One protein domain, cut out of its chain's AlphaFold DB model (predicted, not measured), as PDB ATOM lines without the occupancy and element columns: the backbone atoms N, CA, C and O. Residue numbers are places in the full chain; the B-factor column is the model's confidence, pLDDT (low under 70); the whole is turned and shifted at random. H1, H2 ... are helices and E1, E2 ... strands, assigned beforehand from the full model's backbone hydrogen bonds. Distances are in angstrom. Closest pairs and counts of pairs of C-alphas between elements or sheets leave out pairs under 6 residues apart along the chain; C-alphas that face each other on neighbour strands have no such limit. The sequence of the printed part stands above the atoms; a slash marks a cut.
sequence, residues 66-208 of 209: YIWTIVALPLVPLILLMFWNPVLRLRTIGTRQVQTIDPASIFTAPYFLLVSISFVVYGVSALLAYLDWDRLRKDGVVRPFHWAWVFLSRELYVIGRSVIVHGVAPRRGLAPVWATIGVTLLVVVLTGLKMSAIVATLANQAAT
ATOM      1  N   TYR A  66     -11.350  17.145 -34.483       97.19
ATOM      2  CA  TYR A  66     -10.287  18.004 -33.940       97.19
ATOM      3  C   TYR A  66     -10.439  19.475 -34.339       97.19
ATOM      4  O   TYR A  66     -10.333  20.346 -33.479       97.19
ATOM      5  N   ILE A  67     -10.754  19.771 -35.609       97.12
ATOM      6  CA  ILE A  67     -10.932  21.161 -36.043       97.12
ATOM      7  C   ILE A  67     -12.144  21.813 -35.372       97.12
ATOM      8  O   ILE A  67     -12.064  22.960 -34.948       97.12
ATOM      9  N   TRP A  68     -13.248  21.083 -35.211       97.88
ATOM     10  CA  TRP A  68     -14.441  21.607 -34.546       97.88
ATOM     11  C   TRP A  68     -14.218  21.815 -33.049       97.88
ATOM     12  O   TRP A  68     -14.672  22.815 -32.499       97.88
ATOM     13  N   THR A  69     -13.452  20.934 -32.406       98.06
ATOM     14  CA  THR A  69     -13.030  21.108 -31.016       98.06
ATOM     15  C   THR A  69     -12.145  22.344 -30.866       98.06
ATOM     16  O   THR A  69     -12.396  23.143 -29.971       98.06
ATOM     17  N   ILE A  70     -11.184  22.579 -31.771       97.75
ATOM     18  CA  ILE A  70     -10.371  23.809 -31.779       97.75
ATOM     19  C   ILE A  70     -11.265  25.053 -31.897       97.75
ATOM     20  O   ILE A  70     -11.100  25.996 -31.126       97.75
ATOM     21  N   VAL A  71     -12.234  25.051 -32.818       98.25
ATOM     22  CA  VAL A  71     -13.170  26.173 -33.009       98.25
ATOM     23  C   VAL A  71     -14.013  26.438 -31.757       98.25
ATOM     24  O   VAL A  71     -14.248  27.596 -31.426       98.25
ATOM     25  N   ALA A  72     -14.447  25.392 -31.049       98.25
ATOM     26  CA  ALA A  72     -15.274  25.500 -29.844       98.25
ATOM     27  C   ALA A  72     -14.473  25.738 -28.548       98.25
ATOM     28  O   ALA A  72     -15.029  26.225 -27.564       98.25
ATOM     29  N   LEU A  73     -13.161  25.479 -28.547       97.00
ATOM     30  CA  LEU A  73     -12.294  25.623 -27.375       97.00
ATOM     31  C   LEU A  73     -12.335  26.989 -26.655       97.00
ATOM     32  O   LEU A  73     -12.267  26.972 -25.427       97.00
ATOM     33  N   PRO A  74     -12.458  28.168 -27.315       97.19
ATOM     34  CA  PRO A  74     -12.508  29.442 -26.588       97.19
ATOM     35  C   PRO A  74     -13.769  29.603 -25.741       97.19
ATOM     36  O   PRO A  74     -13.800  30.465 -24.867       97.19
ATOM     37  N   LEU A  75     -14.801  28.790 -25.973       98.25
ATOM     38  CA  LEU A  75     -16.021  28.850 -25.181       98.25
ATOM     39  C   LEU A  75     -15.779  28.378 -23.743       98.25
ATOM     40  O   LEU A  75     -16.447  28.860 -22.840       98.25
ATOM     41  N   VAL A  76     -14.793  27.508 -23.498       97.69
ATOM     42  CA  VAL A  76     -14.458  27.030 -22.146       97.69
ATOM     43  C   VAL A  76     -14.003  28.173 -21.225       97.69
ATOM     44  O   VAL A  76     -14.664  28.405 -20.211       97.69
ATOM     45  N   PRO A  77     -12.931  28.933 -21.541       96.69
ATOM     46  CA  PRO A  77     -12.535  30.066 -20.712       96.69
ATOM     47  C   PRO A  77     -13.584  31.184 -20.728       96.69
ATOM     48  O   PRO A  77     -13.736  31.863 -19.718       96.69
ATOM     49  N   LEU A  78     -14.355  31.347 -21.813       97.25
ATOM     50  CA  LEU A  78     -15.460  32.307 -21.856       97.25
ATOM     51  C   LEU A  78     -16.546  31.976 -20.824       97.25
ATOM     52  O   LEU A  78     -16.972  32.856 -20.085       97.25
ATOM     53  N   ILE A  79     -16.979  30.716 -20.749       97.00
ATOM     54  CA  ILE A  79     -17.979  30.266 -19.775       97.00
ATOM     55  C   ILE A  79     -17.464  30.527 -18.357       97.00
ATOM     56  O   ILE A  79     -18.160  31.148 -17.557       97.00
ATOM     57  N   LEU A  80     -16.221  30.140 -18.058       95.31
ATOM     58  CA  LEU A  80     -15.608  30.392 -16.750       95.31
ATOM     59  C   LEU A  80     -15.532  31.885 -16.422       95.31
ATOM     60  O   LEU A  80     -15.828  32.279 -15.296       95.31
ATOM     61  N   LEU A  81     -15.198  32.720 -17.408       95.31
ATOM     62  CA  LEU A  81     -15.195  34.173 -17.266       95.31
ATOM     63  C   LEU A  81     -16.592  34.710 -16.923       95.31
ATOM     64  O   LEU A  81     -16.708  35.611 -16.093       95.31
ATOM     65  N   MET A  82     -17.657  34.164 -17.521       95.44
ATOM     66  CA  MET A  82     -19.026  34.594 -17.212       95.44
ATOM     67  C   MET A  82     -19.390  34.303 -15.753       95.44
ATOM     68  O   MET A  82     -19.979  35.164 -15.094       95.44
ATOM     69  N   PHE A  83     -18.963  33.153 -15.227       92.94
ATOM     70  CA  PHE A  83     -19.171  32.769 -13.828       92.94
ATOM     71  C   PHE A  83     -18.242  33.486 -12.839       92.94
ATOM     72  O   PHE A  83     -18.570  33.594 -11.656       92.94
ATOM     73  N   TRP A  84     -17.103  34.013 -13.292       91.50
ATOM     74  CA  TRP A  84     -16.175  34.742 -12.434       91.50
ATOM     75  C   TRP A  84     -16.716  36.135 -12.080       91.50
ATOM     76  O   TRP A  84     -16.808  37.015 -12.932       91.50
ATOM     77  N   ASN A  85     -17.089  36.348 -10.816       90.19
ATOM     78  CA  ASN A  85     -17.626  37.614 -10.302       90.19
ATOM     79  C   ASN A  85     -16.751  38.125  -9.145       90.19
ATOM     80  O   ASN A  85     -17.034  37.809  -7.987       90.19
ATOM     81  N   PRO A  86     -15.655  38.853  -9.428       88.06
ATOM     82  CA  PRO A  86     -14.770  39.345  -8.381       88.06
ATOM     83  C   PRO A  86     -15.436  40.463  -7.567       88.06
ATOM     84  O   PRO A  86     -16.047  41.375  -8.125       88.06
ATOM     85  N   VAL A  87     -15.270  40.421  -6.243       87.25
ATOM     86  CA  VAL A  87     -15.627  41.533  -5.348       87.25
ATOM     87  C   VAL A  87     -14.398  42.410  -5.193       87.25
ATOM     88  O   VAL A  87     -13.550  42.167  -4.333       87.25
ATOM     89  N   LEU A  88     -14.280  43.399  -6.070       89.00
ATOM     90  CA  LEU A  88     -13.154  44.319  -6.065       89.00
ATOM     91  C   LEU A  88     -13.239  45.218  -4.831       89.00
ATOM     92  O   LEU A  88     -14.299  45.751  -4.507       89.00
ATOM     93  N   ARG A  89     -12.128  45.319  -4.100       87.75
ATOM     94  CA  ARG A  89     -12.037  46.104  -2.866       87.75
ATOM     95  C   ARG A  89     -11.085  47.262  -3.079       87.75
ATOM     96  O   ARG A  89      -9.997  47.071  -3.616       87.75
ATOM     97  N   LEU A  90     -11.487  48.447  -2.638       87.88
ATOM     98  CA  LEU A  90     -10.608  49.606  -2.577       87.88
ATOM     99  C   LEU A  90      -9.889  49.602  -1.230       87.88
ATOM    100  O   LEU A  90     -10.492  49.338  -0.190       87.88
ATOM    101  N   ARG A  91      -8.586  49.868  -1.256       86.31
ATOM    102  CA  ARG A  91      -7.771  50.062  -0.060       86.31
ATOM    103  C   ARG A  91      -6.976  51.349  -0.184       86.31
ATOM    104  O   ARG A  91      -6.482  51.694  -1.258       86.31
ATOM    105  N   THR A  92      -6.818  52.028   0.937       88.06
ATOM    106  CA  THR A  92      -6.053  53.266   1.009       88.06
ATOM    107  C   THR A  92      -4.610  52.950   1.378       88.06
ATOM    108  O   THR A  92      -4.363  52.232   2.347       88.06
ATOM    109  N   ILE A  93      -3.647  53.443   0.595       84.00
ATOM    110  CA  ILE A  93      -2.220  53.168   0.815       84.00
ATOM    111  C   ILE A  93      -1.436  54.476   0.945       84.00
ATOM    112  O   ILE A  93      -1.673  55.451   0.228       84.00
ATOM    113  N   GLY A  94      -0.439  54.452   1.830       84.31
ATOM    114  CA  GLY A  94       0.536  55.522   1.997       84.31
ATOM    115  C   GLY A  94       0.012  56.706   2.808       84.31
ATOM    116  O   GLY A  94      -1.170  56.820   3.127       84.31
ATOM    117  N   THR A  95       0.916  57.624   3.131       79.00
ATOM    118  CA  THR A  95       0.611  58.845   3.897       79.00
ATOM    119  C   THR A  95      -0.312  59.802   3.145       79.00
ATOM    120  O   THR A  95      -1.073  60.530   3.769       79.00
ATOM    121  N   ARG A  96      -0.300  59.761   1.806       81.06
ATOM    122  CA  ARG A  96      -1.157  60.584   0.937       81.06
ATOM    123  C   ARG A  96      -2.586  60.045   0.783       81.06
ATOM    124  O   ARG A  96      -3.361  60.625   0.035       81.06
ATOM    125  N   GLN A  97      -2.921  58.944   1.461       82.81
ATOM    126  CA  GLN A  97      -4.252  58.332   1.452       82.81
ATOM    127  C   GLN A  97      -4.805  58.098   0.032       82.81
ATOM    128  O   GLN A  97      -5.966  58.374  -0.260       82.81
ATOM    129  N   VAL A  98      -3.966  57.585  -0.875       83.88
ATOM    130  CA  VAL A  98      -4.399  57.297  -2.247       83.88
ATOM    131  C   VAL A  98      -5.186  55.993  -2.248       83.88
ATOM    132  O   VAL A  98      -4.689  54.960  -1.789       83.88
ATOM    133  N   GLN A  99      -6.410  56.039  -2.770       83.75
ATOM    134  CA  GLN A  99      -7.213  54.843  -2.978       83.75
ATOM    135  C   GLN A  99      -6.682  54.056  -4.173       83.75
ATOM    136  O   GLN A  99      -6.426  54.600  -5.248       83.75
ATOM    137  N   THR A 100      -6.526  52.753  -3.991       86.75
ATOM    138  CA  THR A 100      -6.167  51.830  -5.063       86.75
ATOM    139  C   THR A 100      -6.901  50.508  -4.885       86.75
ATOM    140  O   THR A 100      -7.420  50.209  -3.809       86.75
ATOM    141  N   ILE A 101      -6.961  49.706  -5.945       87.56
ATOM    142  CA  ILE A 101      -7.598  48.392  -5.899       87.56
ATOM    143  C   ILE A 101      -6.696  47.444  -5.108       87.56
ATOM    144  O   ILE A 101      -5.503  47.330  -5.382       87.56
ATOM    145  N   ASP A 102      -7.268  46.748  -4.130       89.88
ATOM    146  CA  ASP A 102      -6.577  45.708  -3.383       89.88
ATOM    147  C   ASP A 102      -6.242  44.528  -4.314       89.88
ATOM    148  O   ASP A 102      -7.165  43.851  -4.782       89.88
ATOM    149  N   PRO A 103      -4.958  44.218  -4.580       89.19
ATOM    150  CA  PRO A 103      -4.581  43.140  -5.494       89.19
ATOM    151  C   PRO A 103      -5.156  41.777  -5.092       89.19
ATOM    152  O   PRO A 103      -5.502  40.977  -5.961       89.19
ATOM    153  N   ALA A 104      -5.332  41.522  -3.790       90.38
ATOM    154  CA  ALA A 104      -5.915  40.274  -3.290       90.38
ATOM    155  C   ALA A 104      -7.390  40.088  -3.700       90.38
ATOM    156  O   ALA A 104      -7.896  38.968  -3.706       90.38
ATOM    157  N   SER A 105      -8.081  41.171  -4.076       89.62
ATOM    158  CA  SER A 105      -9.447  41.116  -4.609       89.62
ATOM    159  C   SER A 105      -9.517  40.705  -6.086       89.62
ATOM    160  O   SER A 105     -10.544  40.197  -6.534       89.62
ATOM    161  N   ILE A 106      -8.415  40.863  -6.828       86.81
ATOM    162  CA  ILE A 106      -8.289  40.458  -8.235       86.81
ATOM    163  C   ILE A 106      -7.724  39.033  -8.318       86.81
ATOM    164  O   ILE A 106      -8.324  38.151  -8.936       86.81
ATOM    165  N   PHE A 107      -6.586  38.795  -7.661       90.88
ATOM    166  CA  PHE A 107      -5.807  37.554  -7.740       90.88
ATOM    167  C   PHE A 107      -6.339  36.474  -6.790       90.88
ATOM    168  O   PHE A 107      -5.671  36.022  -5.864       90.88
ATOM    169  N   THR A 108      -7.587  36.080  -7.015       91.12
ATOM    170  CA  THR A 108      -8.303  35.074  -6.220       91.12
ATOM    171  C   THR A 108      -8.079  33.655  -6.756       91.12
ATOM    172  O   THR A 108      -7.644  33.464  -7.892       91.12
ATOM    173  N   ALA A 109      -8.417  32.623  -5.975       91.81
ATOM    174  CA  ALA A 109      -8.325  31.236  -6.449       91.81
ATOM    175  C   ALA A 109      -9.116  30.981  -7.760       91.81
ATOM    176  O   ALA A 109      -8.548  30.382  -8.675       91.81
ATOM    177  N   PRO A 110     -10.356  31.493  -7.938       91.44
ATOM    178  CA  PRO A 110     -11.066  31.398  -9.217       91.44
ATOM    179  C   PRO A 110     -10.350  32.087 -10.387       91.44
ATOM    180  O   PRO A 110     -10.405  31.586 -11.508       91.44
ATOM    181  N   TYR A 111      -9.649  33.200 -10.139       91.62
ATOM    182  CA  TYR A 111      -8.841  33.867 -11.162       91.62
ATOM    183  C   TYR A 111      -7.700  32.959 -11.636       91.62
ATOM    184  O   TYR A 111      -7.543  32.735 -12.835       91.62
ATOM    185  N   PHE A 112      -6.938  32.371 -10.709       94.06
ATOM    186  CA  PHE A 112      -5.847  31.462 -11.070       94.06
ATOM    187  C   PHE A 112      -6.346  30.185 -11.743       94.06
ATOM    188  O   PHE A 112      -5.681  29.683 -12.649       94.06
ATOM    189  N   LEU A 113      -7.523  29.684 -11.361       92.94
ATOM    190  CA  LEU A 113      -8.170  28.573 -12.053       92.94
ATOM    191  C   LEU A 113      -8.495  28.942 -13.508       92.94
ATOM    192  O   LEU A 113      -8.154  28.190 -14.418       92.94
ATOM    193  N   LEU A 114      -9.090  30.116 -13.741       95.25
ATOM    194  CA  LEU A 114      -9.405  30.618 -15.081       95.25
ATOM    195  C   LEU A 114      -8.145  30.783 -15.945       95.25
ATOM    196  O   LEU A 114      -8.121  30.347 -17.100       95.25
ATOM    197  N   VAL A 115      -7.081  31.357 -15.382       95.81
ATOM    198  CA  VAL A 115      -5.786  31.501 -16.063       95.81
ATOM    199  C   VAL A 115      -5.190  30.128 -16.383       95.81
ATOM    200  O   VAL A 115      -4.822  29.871 -17.527       95.81
ATOM    201  N   SER A 116      -5.165  29.211 -15.414       97.25
ATOM    202  CA  SER A 116      -4.627  27.855 -15.598       97.25
ATOM    203  C   SER A 116      -5.383  27.086 -16.681       97.25
ATOM    204  O   SER A 116      -4.769  26.467 -17.547       97.25
ATOM    205  N   ILE A 117      -6.714  27.177 -16.698       97.12
ATOM    206  CA  ILE A 117      -7.538  26.550 -17.737       97.12
ATOM    207  C   ILE A 117      -7.267  27.178 -19.105       97.12
ATOM    208  O   ILE A 117      -7.235  26.461 -20.101       97.12
ATOM    209  N   SER A 118      -6.994  28.483 -19.169       95.81
ATOM    210  CA  SER A 118      -6.606  29.144 -20.420       95.81
ATOM    211  C   SER A 118      -5.279  28.592 -20.969       95.81
ATOM    212  O   SER A 118      -5.179  28.333 -22.169       95.81
ATOM    213  N   PHE A 119      -4.296  28.310 -20.104       97.12
ATOM    214  CA  PHE A 119      -3.053  27.627 -20.498       97.12
ATOM    215  C   PHE A 119      -3.289  26.182 -20.956       97.12
ATOM    216  O   PHE A 119      -2.724  25.754 -21.964       97.12
ATOM    217  N   VAL A 120      -4.157  25.433 -20.270       98.00
ATOM    218  CA  VAL A 120      -4.527  24.069 -20.684       98.00
ATOM    219  C   VAL A 120      -5.211  24.088 -22.053       98.00
ATOM    220  O   VAL A 120      -4.835  23.323 -22.935       98.00
ATOM    221  N   VAL A 121      -6.158  25.001 -22.270       97.75
ATOM    222  CA  VAL A 121      -6.842  25.224 -23.556       97.75
ATOM    223  C   VAL A 121      -5.839  25.558 -24.665       97.75
ATOM    224  O   VAL A 121      -5.961  25.036 -25.776       97.75
ATOM    225  N   TYR A 122      -4.815  26.364 -24.380       97.38
ATOM    226  CA  TYR A 122      -3.734  26.644 -25.327       97.38
ATOM    227  C   TYR A 122      -2.952  25.373 -25.705       97.38
ATOM    228  O   TYR A 122      -2.815  25.063 -26.890       97.38
ATOM    229  N   GLY A 123      -2.515  24.580 -24.720       97.81
ATOM    230  CA  GLY A 123      -1.798  23.321 -24.960       97.81
ATOM    231  C   GLY A 123      -2.640  22.271 -25.694       97.81
ATOM    232  O   GLY A 123      -2.178  21.647 -26.650       97.81
ATOM    233  N   VAL A 124      -3.912  22.123 -25.311       98.31
ATOM    234  CA  VAL A 124      -4.869  21.229 -25.981       98.31
ATOM    235  C   VAL A 124      -5.103  21.669 -27.428       98.31
ATOM    236  O   VAL A 124      -5.150  20.818 -28.314       98.31
ATOM    237  N   SER A 125      -5.175  22.976 -27.703       98.19
ATOM    238  CA  SER A 125      -5.275  23.486 -29.081       98.19
ATOM    239  C   SER A 125      -4.082  23.049 -29.931       98.19
ATOM    240  O   SER A 125      -4.272  22.645 -31.077       98.19
ATOM    241  N   ALA A 126      -2.868  23.077 -29.373       98.31
ATOM    242  CA  ALA A 126      -1.665  22.638 -30.073       98.31
ATOM    243  C   ALA A 126      -1.680  21.131 -30.379       98.31
ATOM    244  O   ALA A 126      -1.413  20.733 -31.515       98.31
ATOM    245  N   LEU A 127      -2.068  20.302 -29.403       98.50
ATOM    246  CA  LEU A 127      -2.227  18.859 -29.601       98.50
ATOM    247  C   LEU A 127      -3.275  18.551 -30.680       98.50
ATOM    248  O   LEU A 127      -3.017  17.771 -31.595       98.50
ATOM    249  N   LEU A 128      -4.448  19.183 -30.609       98.50
ATOM    250  CA  LEU A 128      -5.516  18.984 -31.588       98.50
ATOM    251  C   LEU A 128      -5.104  19.447 -32.989       98.50
ATOM    252  O   LEU A 128      -5.437  18.780 -33.967       98.50
ATOM    253  N   ALA A 129      -4.363  20.553 -33.097       98.38
ATOM    254  CA  ALA A 129      -3.845  21.036 -34.374       98.38
ATOM    255  C   ALA A 129      -2.853  20.038 -34.985       98.38
ATOM    256  O   ALA A 129      -2.904  19.781 -36.185       98.38
ATOM    257  N   TYR A 130      -1.991  19.425 -34.168       98.38
ATOM    258  CA  TYR A 130      -1.107  18.354 -34.624       98.38
ATOM    259  C   TYR A 130      -1.896  17.140 -35.139       98.38
ATOM    260  O   TYR A 130      -1.620  16.657 -36.239       98.38
ATOM    261  N   LEU A 131      -2.907  16.679 -34.393       98.25
ATOM    262  CA  LEU A 131      -3.743  15.538 -34.789       98.25
ATOM    263  C   LEU A 131      -4.550  15.816 -36.068       98.25
ATOM    264  O   LEU A 131      -4.719  14.928 -36.904       98.25
ATOM    265  N   ASP A 132      -5.051  17.040 -36.235       97.62
ATOM    266  CA  ASP A 132      -5.742  17.482 -37.449       97.62
ATOM    267  C   ASP A 132      -4.793  17.515 -38.652       97.62
ATOM    268  O   ASP A 132      -5.093  16.944 -39.700       97.62
ATOM    269  N   TRP A 133      -3.612  18.108 -38.480       97.12
ATOM    270  CA  TRP A 133      -2.581  18.173 -39.510       97.12
ATOM    271  C   TRP A 133      -2.102  16.789 -39.963       97.12
ATOM    272  O   TRP A 133      -1.993  16.537 -41.166       97.12
ATOM    273  N   ASP A 134      -1.839  15.883 -39.022       97.00
ATOM    274  CA  ASP A 134      -1.419  14.512 -39.318       97.00
ATOM    275  C   ASP A 134      -2.523  13.734 -40.052       97.00
ATOM    276  O   ASP A 134      -2.256  13.037 -41.035       97.00
ATOM    277  N   ARG A 135      -3.786  13.925 -39.656       95.44
ATOM    278  CA  ARG A 135      -4.927  13.328 -40.357       95.44
ATOM    279  C   ARG A 135      -5.058  13.837 -41.791       95.44
ATOM    280  O   ARG A 135      -5.156  13.020 -42.698       95.44
ATOM    281  N   LEU A 136      -4.949  15.146 -42.024       94.56
ATOM    282  CA  LEU A 136      -4.984  15.711 -43.381       94.56
ATOM    283  C   LEU A 136      -3.870  15.145 -44.274       94.56
ATOM    284  O   LEU A 136      -4.090  14.900 -45.462       94.56
ATOM    285  N   ARG A 137      -2.678  14.903 -43.714       94.25
ATOM    286  CA  ARG A 137      -1.589  14.234 -44.443       94.25
ATOM    287  C   ARG A 137      -1.956  12.801 -44.822       94.25
ATOM    288  O   ARG A 137      -1.717  12.410 -45.963       94.25
ATOM    289  N   LYS A 138      -2.522  12.036 -43.884       93.81
ATOM    290  CA  LYS A 138      -2.986  10.656 -44.110       93.81
ATOM    291  C   LYS A 138      -4.110  10.591 -45.146       93.81
ATOM    292  O   LYS A 138      -4.137   9.672 -45.955       93.81
ATOM    293  N   ASP A 139      -4.954  11.616 -45.189       91.44
ATOM    294  CA  ASP A 139      -6.049  11.770 -46.152       91.44
ATOM    295  C   ASP A 139      -5.578  12.211 -47.559       91.44
ATOM    296  O   ASP A 139      -6.390  12.384 -48.472       91.44
ATOM    297  N   GLY A 140      -4.266  12.380 -47.763       90.81
ATOM    298  CA  GLY A 140      -3.660  12.663 -49.068       90.81
ATOM    299  C   GLY A 140      -3.510  14.149 -49.401       90.81
ATOM    300  O   GLY A 140      -3.163  14.490 -50.535       90.81
ATOM    301  N   VAL A 141      -3.731  15.054 -48.441       92.06
ATOM    302  CA  VAL A 141      -3.475  16.486 -48.642       92.06
ATOM    303  C   VAL A 141      -1.967  16.723 -48.704       92.06
ATOM    304  O   VAL A 141      -1.255  16.663 -47.702       92.06
ATOM    305  N   VAL A 142      -1.462  17.034 -49.898       91.12
ATOM    306  CA  VAL A 142      -0.044  17.348 -50.117       91.12
ATOM    307  C   VAL A 142       0.288  18.694 -49.470       91.12
ATOM    308  O   VAL A 142      -0.325  19.702 -49.820       91.12
ATOM    309  N   ARG A 143       1.274  18.717 -48.561       90.38
ATOM    310  CA  ARG A 143       1.763  19.913 -47.838       90.38
ATOM    311  C   ARG A 143       0.629  20.715 -47.160       90.38
ATOM    312  O   ARG A 143       0.328  21.837 -47.592       90.38
ATOM    313  N   PRO A 144      -0.040  20.153 -46.136       94.06
ATOM    314  CA  PRO A 144      -1.050  20.883 -45.380       94.06
ATOM    315  C   PRO A 144      -0.415  22.010 -44.557       94.06
ATOM    316  O   PRO A 144       0.803  22.058 -44.373       94.06
ATOM    317  N   PHE A 145      -1.251  22.929 -44.074       96.31
ATOM    318  CA  PHE A 145      -0.808  24.074 -43.279       96.31
ATOM    319  C   PHE A 145      -0.185  23.584 -41.972       96.31
ATOM    320  O   PHE A 145      -0.787  22.767 -41.284       96.31
ATOM    321  N   HIS A 146       1.021  24.040 -41.645       97.44
ATOM    322  CA  HIS A 146       1.773  23.477 -40.526       97.44
ATOM    323  C   HIS A 146       1.067  23.739 -39.182       97.44
ATOM    324  O   HIS A 146       0.711  24.875 -38.879       97.44
ATOM    325  N   TRP A 147       0.894  22.708 -38.351       98.00
ATOM    326  CA  TRP A 147       0.159  22.806 -37.079       98.00
ATOM    327  C   TRP A 147       0.724  23.856 -36.114       98.00
ATOM    328  O   TRP A 147      -0.036  24.532 -35.431       98.00
ATOM    329  N   ALA A 148       2.048  24.045 -36.110       97.69
ATOM    330  CA  ALA A 148       2.743  24.990 -35.230       97.69
ATOM    331  C   ALA A 148       2.251  26.447 -35.340       97.69
ATOM    332  O   ALA A 148       2.421  27.220 -34.403       97.69
ATOM    333  N   TRP A 149       1.589  26.826 -36.437       97.94
ATOM    334  CA  TRP A 149       0.975  28.152 -36.561       97.94
ATOM    335  C   TRP A 149      -0.113  28.429 -35.512       97.94
ATOM    336  O   TRP A 149      -0.398  29.591 -35.233       97.94
ATOM    337  N   VAL A 150      -0.659  27.388 -34.875       97.88
ATOM    338  CA  VAL A 150      -1.583  27.509 -33.738       97.88
ATOM    339  C   VAL A 150      -0.967  28.258 -32.549       97.88
ATOM    340  O   VAL A 150      -1.696  28.926 -31.821       97.88
ATOM    341  N   PHE A 151       0.361  28.194 -32.371       97.19
ATOM    342  CA  PHE A 151       1.053  28.899 -31.288       97.19
ATOM    343  C   PHE A 151       1.055  30.414 -31.488       97.19
ATOM    344  O   PHE A 151       1.031  31.148 -30.502       97.19
ATOM    345  N   LEU A 152       1.067  30.869 -32.748       96.81
ATOM    346  CA  LEU A 152       0.933  32.284 -33.081       96.81
ATOM    347  C   LEU A 152      -0.517  32.737 -32.901       96.81
ATOM    348  O   LEU A 152      -0.784  33.746 -32.257       96.81
ATOM    349  N   SER A 153      -1.453  31.988 -33.479       95.69
ATOM    350  CA  SER A 153      -2.879  32.159 -33.230       95.69
ATOM    351  C   SER A 153      -3.635  30.922 -33.695       95.69
ATOM    352  O   SER A 153      -3.413  30.374 -34.780       95.69
ATOM    353  N   ARG A 154      -4.601  30.514 -32.875       96.25
ATOM    354  CA  ARG A 154      -5.539  29.449 -33.210       96.25
ATOM    355  C   ARG A 154      -6.315  29.769 -34.486       96.25
ATOM    356  O   ARG A 154      -6.485  28.902 -35.338       96.25
ATOM    357  N   GLU A 155      -6.774  31.005 -34.623       96.88
ATOM    358  CA  GLU A 155      -7.546  31.499 -35.762       96.88
ATOM    359  C   GLU A 155      -6.729  31.376 -37.048       96.88
ATOM    360  O   GLU A 155      -7.237  30.873 -38.048       96.88
ATOM    361  N   LEU A 156      -5.442  31.741 -37.006       97.06
ATOM    362  CA  LEU A 156      -4.535  31.592 -38.147       97.06
ATOM    363  C   LEU A 156      -4.403  30.135 -38.587       97.06
ATOM    364  O   LEU A 156      -4.448  29.861 -39.788       97.06
ATOM    365  N   TYR A 157      -4.294  29.195 -37.643       97.94
ATOM    366  CA  TYR A 157      -4.296  27.770 -37.974       97.94
ATOM    367  C   TYR A 157      -5.598  27.349 -38.666       97.94
ATOM    368  O   TYR A 157      -5.554  26.763 -39.752       97.94
ATOM    369  N   VAL A 158      -6.757  27.695 -38.093       97.94
ATOM    370  CA  VAL A 158      -8.068  27.334 -38.661       97.94
ATOM    371  C   VAL A 158      -8.267  27.948 -40.049       97.94
ATOM    372  O   VAL A 158      -8.756  27.266 -40.955       97.94
ATOM    373  N   ILE A 159      -7.871  29.202 -40.258       97.12
ATOM    374  CA  ILE A 159      -7.973  29.883 -41.554       97.12
ATOM    375  C   ILE A 159      -7.017  29.239 -42.564       97.12
ATOM    376  O   ILE A 159      -7.462  28.778 -43.618       97.12
ATOM    377  N   GLY A 160      -5.730  29.126 -42.228       96.56
ATOM    378  CA  GLY A 160      -4.699  28.590 -43.117       96.56
ATOM    379  C   GLY A 160      -4.994  27.161 -43.573       96.56
ATOM    380  O   GLY A 160      -4.946  26.860 -44.770       96.56
ATOM    381  N   ARG A 161      -5.397  26.281 -42.645       95.88
ATOM    382  CA  ARG A 161      -5.774  24.900 -42.984       95.88
ATOM    383  C   ARG A 161      -7.032  24.840 -43.849       95.88
ATOM    384  O   ARG A 161      -7.080  24.053 -44.789       95.88
ATOM    385  N   SER A 162      -8.016  25.709 -43.606       96.06
ATOM    386  CA  SER A 162      -9.260  25.752 -44.389       96.06
ATOM    387  C   SER A 162      -9.041  26.207 -45.829       96.06
ATOM    388  O   SER A 162      -9.630  25.627 -46.738       96.06
ATOM    389  N   VAL A 163      -8.177  27.204 -46.051       94.94
ATOM    390  CA  VAL A 163      -7.840  27.707 -47.394       94.94
ATOM    391  C   VAL A 163      -7.130  26.631 -48.216       94.94
ATOM    392  O   VAL A 163      -7.502  26.381 -49.363       94.94
ATOM    393  N   ILE A 164      -6.153  25.938 -47.622       93.81
ATOM    394  CA  ILE A 164      -5.447  24.842 -48.298       93.81
ATOM    395  C   ILE A 164      -6.405  23.709 -48.669       93.81
ATOM    396  O   ILE A 164      -6.373  23.205 -49.792       93.81
ATOM    397  N   VAL A 165      -7.265  23.329 -47.729       94.19
ATOM    398  CA  VAL A 165      -8.267  22.284 -47.925       94.19
ATOM    399  C   VAL A 165      -9.270  22.673 -49.014       94.19
ATOM    400  O   VAL A 165      -9.588  21.847 -49.863       94.19
ATOM    401  N   HIS A 166      -9.729  23.925 -49.046       93.50
ATOM    402  CA  HIS A 166     -10.625  24.414 -50.094       93.50
ATOM    403  C   HIS A 166      -9.985  24.347 -51.488       93.50
ATOM    404  O   HIS A 166     -10.660  24.032 -52.468       93.50
ATOM    405  N   GLY A 167      -8.669  24.570 -51.568       90.81
ATOM    406  CA  GLY A 167      -7.903  24.426 -52.806       90.81
ATOM    407  C   GLY A 167      -7.838  22.989 -53.343       90.81
ATOM    408  O   GLY A 167      -7.770  22.804 -54.556       90.81
ATOM    409  N   VAL A 168      -7.885  21.970 -52.474       91.69
ATOM    410  CA  VAL A 168      -7.869  20.544 -52.881       91.69
ATOM    411  C   VAL A 168      -9.251  19.897 -52.935       91.69
ATOM    412  O   VAL A 168      -9.415  18.895 -53.631       91.69
ATOM    413  N   ALA A 169     -10.235  20.460 -52.235       90.31
ATOM    414  CA  ALA A 169     -11.626  20.017 -52.192       90.31
ATOM    415  C   ALA A 169     -12.561  21.202 -52.497       90.31
ATOM    416  O   ALA A 169     -13.091  21.835 -51.573       90.31
ATOM    417  N   PRO A 170     -12.775  21.519 -53.789       83.44
ATOM    418  CA  PRO A 170     -13.615  22.637 -54.203       83.44
ATOM    419  C   PRO A 170     -15.008  22.575 -53.563       83.44
ATOM    420  O   PRO A 170     -15.586  21.501 -53.420       83.44
ATOM    421  N   ARG A 171     -15.560  23.740 -53.188       84.56
ATOM    422  CA  ARG A 171     -16.858  23.904 -52.484       84.56
ATOM    423  C   ARG A 171     -16.922  23.362 -51.047       84.56
ATOM    424  O   ARG A 171     -17.956  23.494 -50.401       84.56
ATOM    425  N   ARG A 172     -15.839  22.797 -50.510       88.88
ATOM    426  CA  ARG A 172     -15.759  22.281 -49.130       88.88
ATOM    427  C   ARG A 172     -14.589  22.932 -48.392       88.88
ATOM    428  O   ARG A 172     -13.771  23.618 -48.993       88.88
ATOM    429  N   GLY A 173     -14.530  22.780 -47.072       87.88
ATOM    430  CA  GLY A 173     -13.369  23.193 -46.274       87.88
ATOM    431  C   GLY A 173     -13.447  24.573 -45.621       87.88
ATOM    432  O   GLY A 173     -12.742  24.784 -44.642       87.88
ATOM    433  N   LEU A 174     -14.331  25.475 -46.061       94.44
ATOM    434  CA  LEU A 174     -14.450  26.821 -45.469       94.44
ATOM    435  C   LEU A 174     -15.384  26.902 -44.250       94.44
ATOM    436  O   LEU A 174     -15.372  27.911 -43.554       94.44
ATOM    437  N   ALA A 175     -16.163  25.858 -43.948       95.75
ATOM    438  CA  ALA A 175     -17.117  25.897 -42.833       95.75
ATOM    439  C   ALA A 175     -16.470  26.251 -41.469       95.75
ATOM    440  O   ALA A 175     -17.018  27.106 -40.772       95.75
ATOM    441  N   PRO A 176     -15.283  25.720 -41.101       97.06
ATOM    442  CA  PRO A 176     -14.613  26.116 -39.860       97.06
ATOM    443  C   PRO A 176     -14.189  27.586 -39.806       97.06
ATOM    444  O   PRO A 176     -14.097  28.134 -38.713       97.06
ATOM    445  N   VAL A 177     -13.973  28.250 -40.947       97.50
ATOM    446  CA  VAL A 177     -13.672  29.693 -40.980       97.50
ATOM    447  C   VAL A 177     -14.888  30.486 -40.523       97.50
ATOM    448  O   VAL A 177     -14.785  31.271 -39.586       97.50
ATOM    449  N   TRP A 178     -16.053  30.228 -41.120       97.81
ATOM    450  CA  TRP A 178     -17.304  30.890 -40.738       97.81
ATOM    451  C   TRP A 178     -17.671  30.638 -39.277       97.81
ATOM    452  O   TRP A 178     -18.047  31.566 -38.564       97.81
ATOM    453  N   ALA A 179     -17.490  29.404 -38.807       98.00
ATOM    454  CA  ALA A 179     -17.707  29.073 -37.406       98.00
ATOM    455  C   ALA A 179     -16.725  29.801 -36.474       98.00
ATOM    456  O   ALA A 179     -17.144  30.331 -35.450       98.00
ATOM    457  N   THR A 180     -15.443  29.897 -36.846       98.00
ATOM    458  CA  THR A 180     -14.440  30.658 -36.076       98.00
ATOM    459  C   THR A 180     -14.805  32.132 -36.000       98.00
ATOM    460  O   THR A 180     -14.699  32.717 -34.927       98.00
ATOM    461  N   ILE A 181     -15.276  32.729 -37.099       98.25
ATOM    462  CA  ILE A 181     -15.750  34.118 -37.115       98.25
ATOM    463  C   ILE A 181     -16.911  34.284 -36.130       98.25
ATOM    464  O   ILE A 181     -16.842  35.142 -35.255       98.25
ATOM    465  N   GLY A 182     -17.937  33.431 -36.219       98.50
ATOM    466  CA  GLY A 182     -19.096  33.490 -35.324       98.50
ATOM    467  C   GLY A 182     -18.721  33.337 -33.847       98.50
ATOM    468  O   GLY A 182     -19.136  34.140 -33.014       98.50
ATOM    469  N   VAL A 183     -17.874  32.355 -33.523       98.44
ATOM    470  CA  VAL A 183     -17.382  32.133 -32.156       98.44
ATOM    471  C   VAL A 183     -16.526  33.304 -31.669       98.44
ATOM    472  O   VAL A 183     -16.678  33.733 -30.529       98.44
ATOM    473  N   THR A 184     -15.654  33.855 -32.514       97.75
ATOM    474  CA  THR A 184     -14.805  34.997 -32.146       97.75
ATOM    475  C   THR A 184     -15.652  36.230 -31.849       97.75
ATOM    476  O   THR A 184     -15.444  36.873 -30.824       97.75
ATOM    477  N   LEU A 185     -16.648  36.527 -32.692       98.50
ATOM    478  CA  LEU A 185     -17.586  37.624 -32.453       98.50
ATOM    479  C   LEU A 185     -18.338  37.438 -31.132       98.50
ATOM    480  O   LEU A 185     -18.399  38.370 -30.333       98.50
ATOM    481  N   LEU A 186     -18.840  36.231 -30.862       98.50
ATOM    482  CA  LEU A 186     -19.506  35.909 -29.600       98.50
ATOM    483  C   LEU A 186     -18.588  36.139 -28.389       98.50
ATOM    484  O   LEU A 186     -18.990  36.794 -27.429       98.50
ATOM    485  N   VAL A 187     -17.354  35.626 -28.441       98.25
ATOM    486  CA  VAL A 187     -16.357  35.778 -27.369       98.25
ATOM    487  C   VAL A 187     -16.055  37.254 -27.117       98.25
ATOM    488  O   VAL A 187     -16.056  37.680 -25.963       98.25
ATOM    489  N   VAL A 188     -15.828  38.038 -28.174       98.19
ATOM    490  CA  VAL A 188     -15.521  39.473 -28.071       98.19
ATOM    491  C   VAL A 188     -16.689  40.237 -27.454       98.19
ATOM    492  O   VAL A 188     -16.485  40.988 -26.500       98.19
ATOM    493  N   VAL A 189     -17.913  40.017 -27.943       98.69
ATOM    494  CA  VAL A 189     -19.111  40.702 -27.439       98.69
ATOM    495  C   VAL A 189     -19.345  40.376 -25.967       98.69
ATOM    496  O   VAL A 189     -19.458  41.287 -25.148       98.69
ATOM    497  N   LEU A 190     -19.369  39.092 -25.599       98.50
ATOM    498  CA  LEU A 190     -19.653  38.683 -24.221       98.50
ATOM    499  C   LEU A 190     -18.550  39.102 -23.247       98.50
ATOM    500  O   LEU A 190     -18.847  39.527 -22.131       98.50
ATOM    501  N   THR A 191     -17.288  39.056 -23.675       97.94
ATOM    502  CA  THR A 191     -16.179  39.574 -22.866       97.94
ATOM    503  C   THR A 191     -16.313  41.081 -22.668       97.94
ATOM    504  O   THR A 191     -16.188  41.553 -21.543       97.94
ATOM    505  N   GLY A 192     -16.641  41.839 -23.718       97.94
ATOM    506  CA  GLY A 192     -16.877  43.282 -23.620       97.94
ATOM    507  C   GLY A 192     -18.015  43.629 -22.656       97.94
ATOM    508  O   GLY A 192     -17.845  44.478 -21.782       97.94
ATOM    509  N   LEU A 193     -19.147  42.922 -22.751       98.06
ATOM    510  CA  LEU A 193     -20.276  43.089 -21.830       98.06
ATOM    511  C   LEU A 193     -19.885  42.769 -20.382       98.06
ATOM    512  O   LEU A 193     -20.207  43.533 -19.473       98.06
ATOM    513  N   LYS A 194     -19.145  41.678 -20.162       96.25
ATOM    514  CA  LYS A 194     -18.661  41.296 -18.831       96.25
ATOM    515  C   LYS A 194     -17.713  42.337 -18.243       96.25
ATOM    516  O   LYS A 194     -17.870  42.709 -17.083       96.25
ATOM    517  N   MET A 195     -16.754  42.822 -19.031       95.00
ATOM    518  CA  MET A 195     -15.818  43.854 -18.587       95.00
ATOM    519  C   MET A 195     -16.541  45.164 -18.272       95.00
ATOM    520  O   MET A 195     -16.260  45.770 -17.242       95.00
ATOM    521  N   SER A 196     -17.520  45.557 -19.093       96.00
ATOM    522  CA  SER A 196     -18.379  46.717 -18.825       96.00
ATOM    523  C   SER A 196     -19.122  46.577 -17.493       96.00
ATOM    524  O   SER A 196     -19.095  47.491 -16.671       96.00
ATOM    525  N   ALA A 197     -19.697  45.401 -17.216       94.12
ATOM    526  CA  ALA A 197     -20.377  45.134 -15.950       94.12
ATOM    527  C   ALA A 197     -19.433  45.235 -14.736       94.12
ATOM    528  O   ALA A 197     -19.805  45.830 -13.729       94.12
ATOM    529  N   ILE A 198     -18.204  44.708 -14.832       91.56
ATOM    530  CA  ILE A 198     -17.193  44.812 -13.763       91.56
ATOM    531  C   ILE A 198     -16.752  46.271 -13.543       91.56
ATOM    532  O   ILE A 198     -16.543  46.698 -12.411       91.56
ATOM    533  N   VAL A 199     -16.609  47.062 -14.607       90.81
ATOM    534  CA  VAL A 199     -16.268  48.490 -14.482       90.81
ATOM    535  C   VAL A 199     -17.422  49.275 -13.855       90.81
ATOM    536  O   VAL A 199     -17.191  50.131 -13.004       90.81
ATOM    537  N   ALA A 200     -18.666  48.959 -14.218       91.25
ATOM    538  CA  ALA A 200     -19.842  49.595 -13.637       91.25
ATOM    539  C   ALA A 200     -19.964  49.320 -12.128       91.25
ATOM    540  O   ALA A 200     -20.286  50.232 -11.367       91.25
ATOM    541  N   THR A 201     -19.666  48.097 -11.664       88.12
ATOM    542  CA  THR A 201     -19.686  47.792 -10.222       88.12
ATOM    543  C   THR A 201     -18.630  48.582  -9.455       88.12
ATOM    544  O   THR A 201     -18.943  49.124  -8.398       88.12
ATOM    545  N   LEU A 202     -17.419  48.721 -10.004       85.19
ATOM    546  CA  LEU A 202     -16.366  49.569  -9.430       85.19
ATOM    547  C   LEU A 202     -16.776  51.042  -9.345       85.19
ATOM    548  O   LEU A 202     -16.581  51.676  -8.310       85.19
ATOM    549  N   ALA A 203     -17.332  51.587 -10.429       86.69
ATOM    550  CA  ALA A 203     -17.740  52.988 -10.487       86.69
ATOM    551  C   ALA A 203     -18.817  53.303  -9.438       86.69
ATOM    552  O   ALA A 203     -18.723  54.306  -8.734       86.69
ATOM    553  N   ASN A 204     -19.793  52.405  -9.281       86.81
ATOM    554  CA  ASN A 204     -20.840  52.547  -8.272       86.81
ATOM    555  C   ASN A 204     -20.284  52.481  -6.843       86.81
ATOM    556  O   ASN A 204     -20.711  53.257  -5.997       86.81
ATOM    557  N   GLN A 205     -19.312  51.602  -6.573       80.50
ATOM    558  CA  GLN A 205     -18.652  51.533  -5.265       80.50
ATOM    559  C   GLN A 205     -17.895  52.823  -4.938       80.50
ATOM    560  O   GLN A 205     -18.009  53.330  -3.826       80.50
ATOM    561  N   ALA A 206     -17.160  53.380  -5.903       76.56
ATOM    562  CA  ALA A 206     -16.437  54.635  -5.718       76.56
ATOM    563  C   ALA A 206     -17.372  55.831  -5.461       76.56
ATOM    564  O   ALA A 206     -17.002  56.729  -4.720       76.56
ATOM    565  N   ALA A 207     -18.582  55.835  -6.033       77.62
ATOM    566  CA  ALA A 207     -19.574  56.889  -5.800       77.62
ATOM    567  C   ALA A 207     -20.246  56.822  -4.413       77.62
ATOM    568  O   ALA A 207     -20.892  57.782  -4.001       77.62
ATOM    569  N   THR A 208     -20.132  55.690  -3.712       73.44
ATOM    570  CA  THR A 208     -20.723  55.476  -2.375       73.44
ATOM    571  C   THR A 208     -19.760  55.736  -1.209       73.44
ATOM    572  O   THR A 208     -20.158  55.549  -0.060       73.44
TER     573      THR A 208
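AT A GLANCE: This is residues 66 to 208 of the 209 residues of the protein "DUF2510 domain-containing protein" of Arthrobacter sp. ok362 (UniProt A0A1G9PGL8). This is a long, narrow helical body with a small strand hairpin, E1 and E2, at one end. The two long helices H7 and H4 run opposite ways without meeting, the short helices H1 and H2 lie end to end between them, and towards the far end H5 packs on H4 while the hairpin of H6 and H7 turns back. The printed part has 143 residues, with seven named helices and two named strands in the order H1 H2 E1 E2 H3 H4 H5 H6 H7; the sheet E1 - E2 is antiparallel and the class is mostly helix. The whole is loose, with a radius of gyration of the C-alphas of 20.7 A, and a rod spanning 69 by 24 by 24 A.

IN THESE COORDINATES: Find C-alpha 90 at (-10.608, 49.606, -2.577), where E1, residues 90 to 93, begins; E2 is residues 98 to 101. H3, residues 103 to 106, precedes H4, residues 109 to 138, 43.2 A long. Then come H5, residues 147 to 151, and H6, residues 154 to 168, 21.7 A long. H7, residues 175 to 207, runs 48.4 A to C-alpha 207 at (-19.574, 56.889, -5.800). Go back to C-alpha 66 at (-10.287, 18.004, -33.940) for H1, residues 66 to 72, followed by H2, residues 75 to 83, 12.4 A long.

HOW THE PARTS SIT: Start at the hairpin E1 and E2, where N 91 and O 100 are 2.8 A apart and N 100 and O 91 are 2.9 A apart, within hydrogen-bond range. E1 and H7 are only just apart, the closest C-alphas at 8.3 A. H3 touches no helix. H2 touches H7 at Leu 78 and Val 187, C-alphas 6.6 A apart, at a shallow tilt of 18 degrees, the same way. H2 also touches H4, closest C-alphas Pro 77 and Ser 118 at 6.0 A, at a shallow tilt of 13 degrees, opposite ways. H1 touches H4 at Tyr 66 and Leu 128, C-alphas 5.4 A apart, and H7 at Val 71 and Thr 180, 5.6 A. H4 and H7 are apart. H5 touches H4, closest C-alphas Ala 129 and Trp 147 at 5.1 A, and touches H6 only at the corner. H6 and H7 form a helical hairpin, closest C-alphas Ile 159 and Val 177 at 5.7 A. Every O i to N i+4 pair is within hydrogen-bond range in H1, H2, H4, H6 and H7; H5 has 0 of 1, with 2 of 2 O i to N i+3 pairs, and H3 is too short for an i+4 pair.

THE WHOLE: The C-alphas of Thr 95 and Gly 140, the two farthest apart, are 70.4 A from each other. The printed part has no cut, and no link is long. Mean pLDDT of the printed part is 93.5, and no printed residue is under 70.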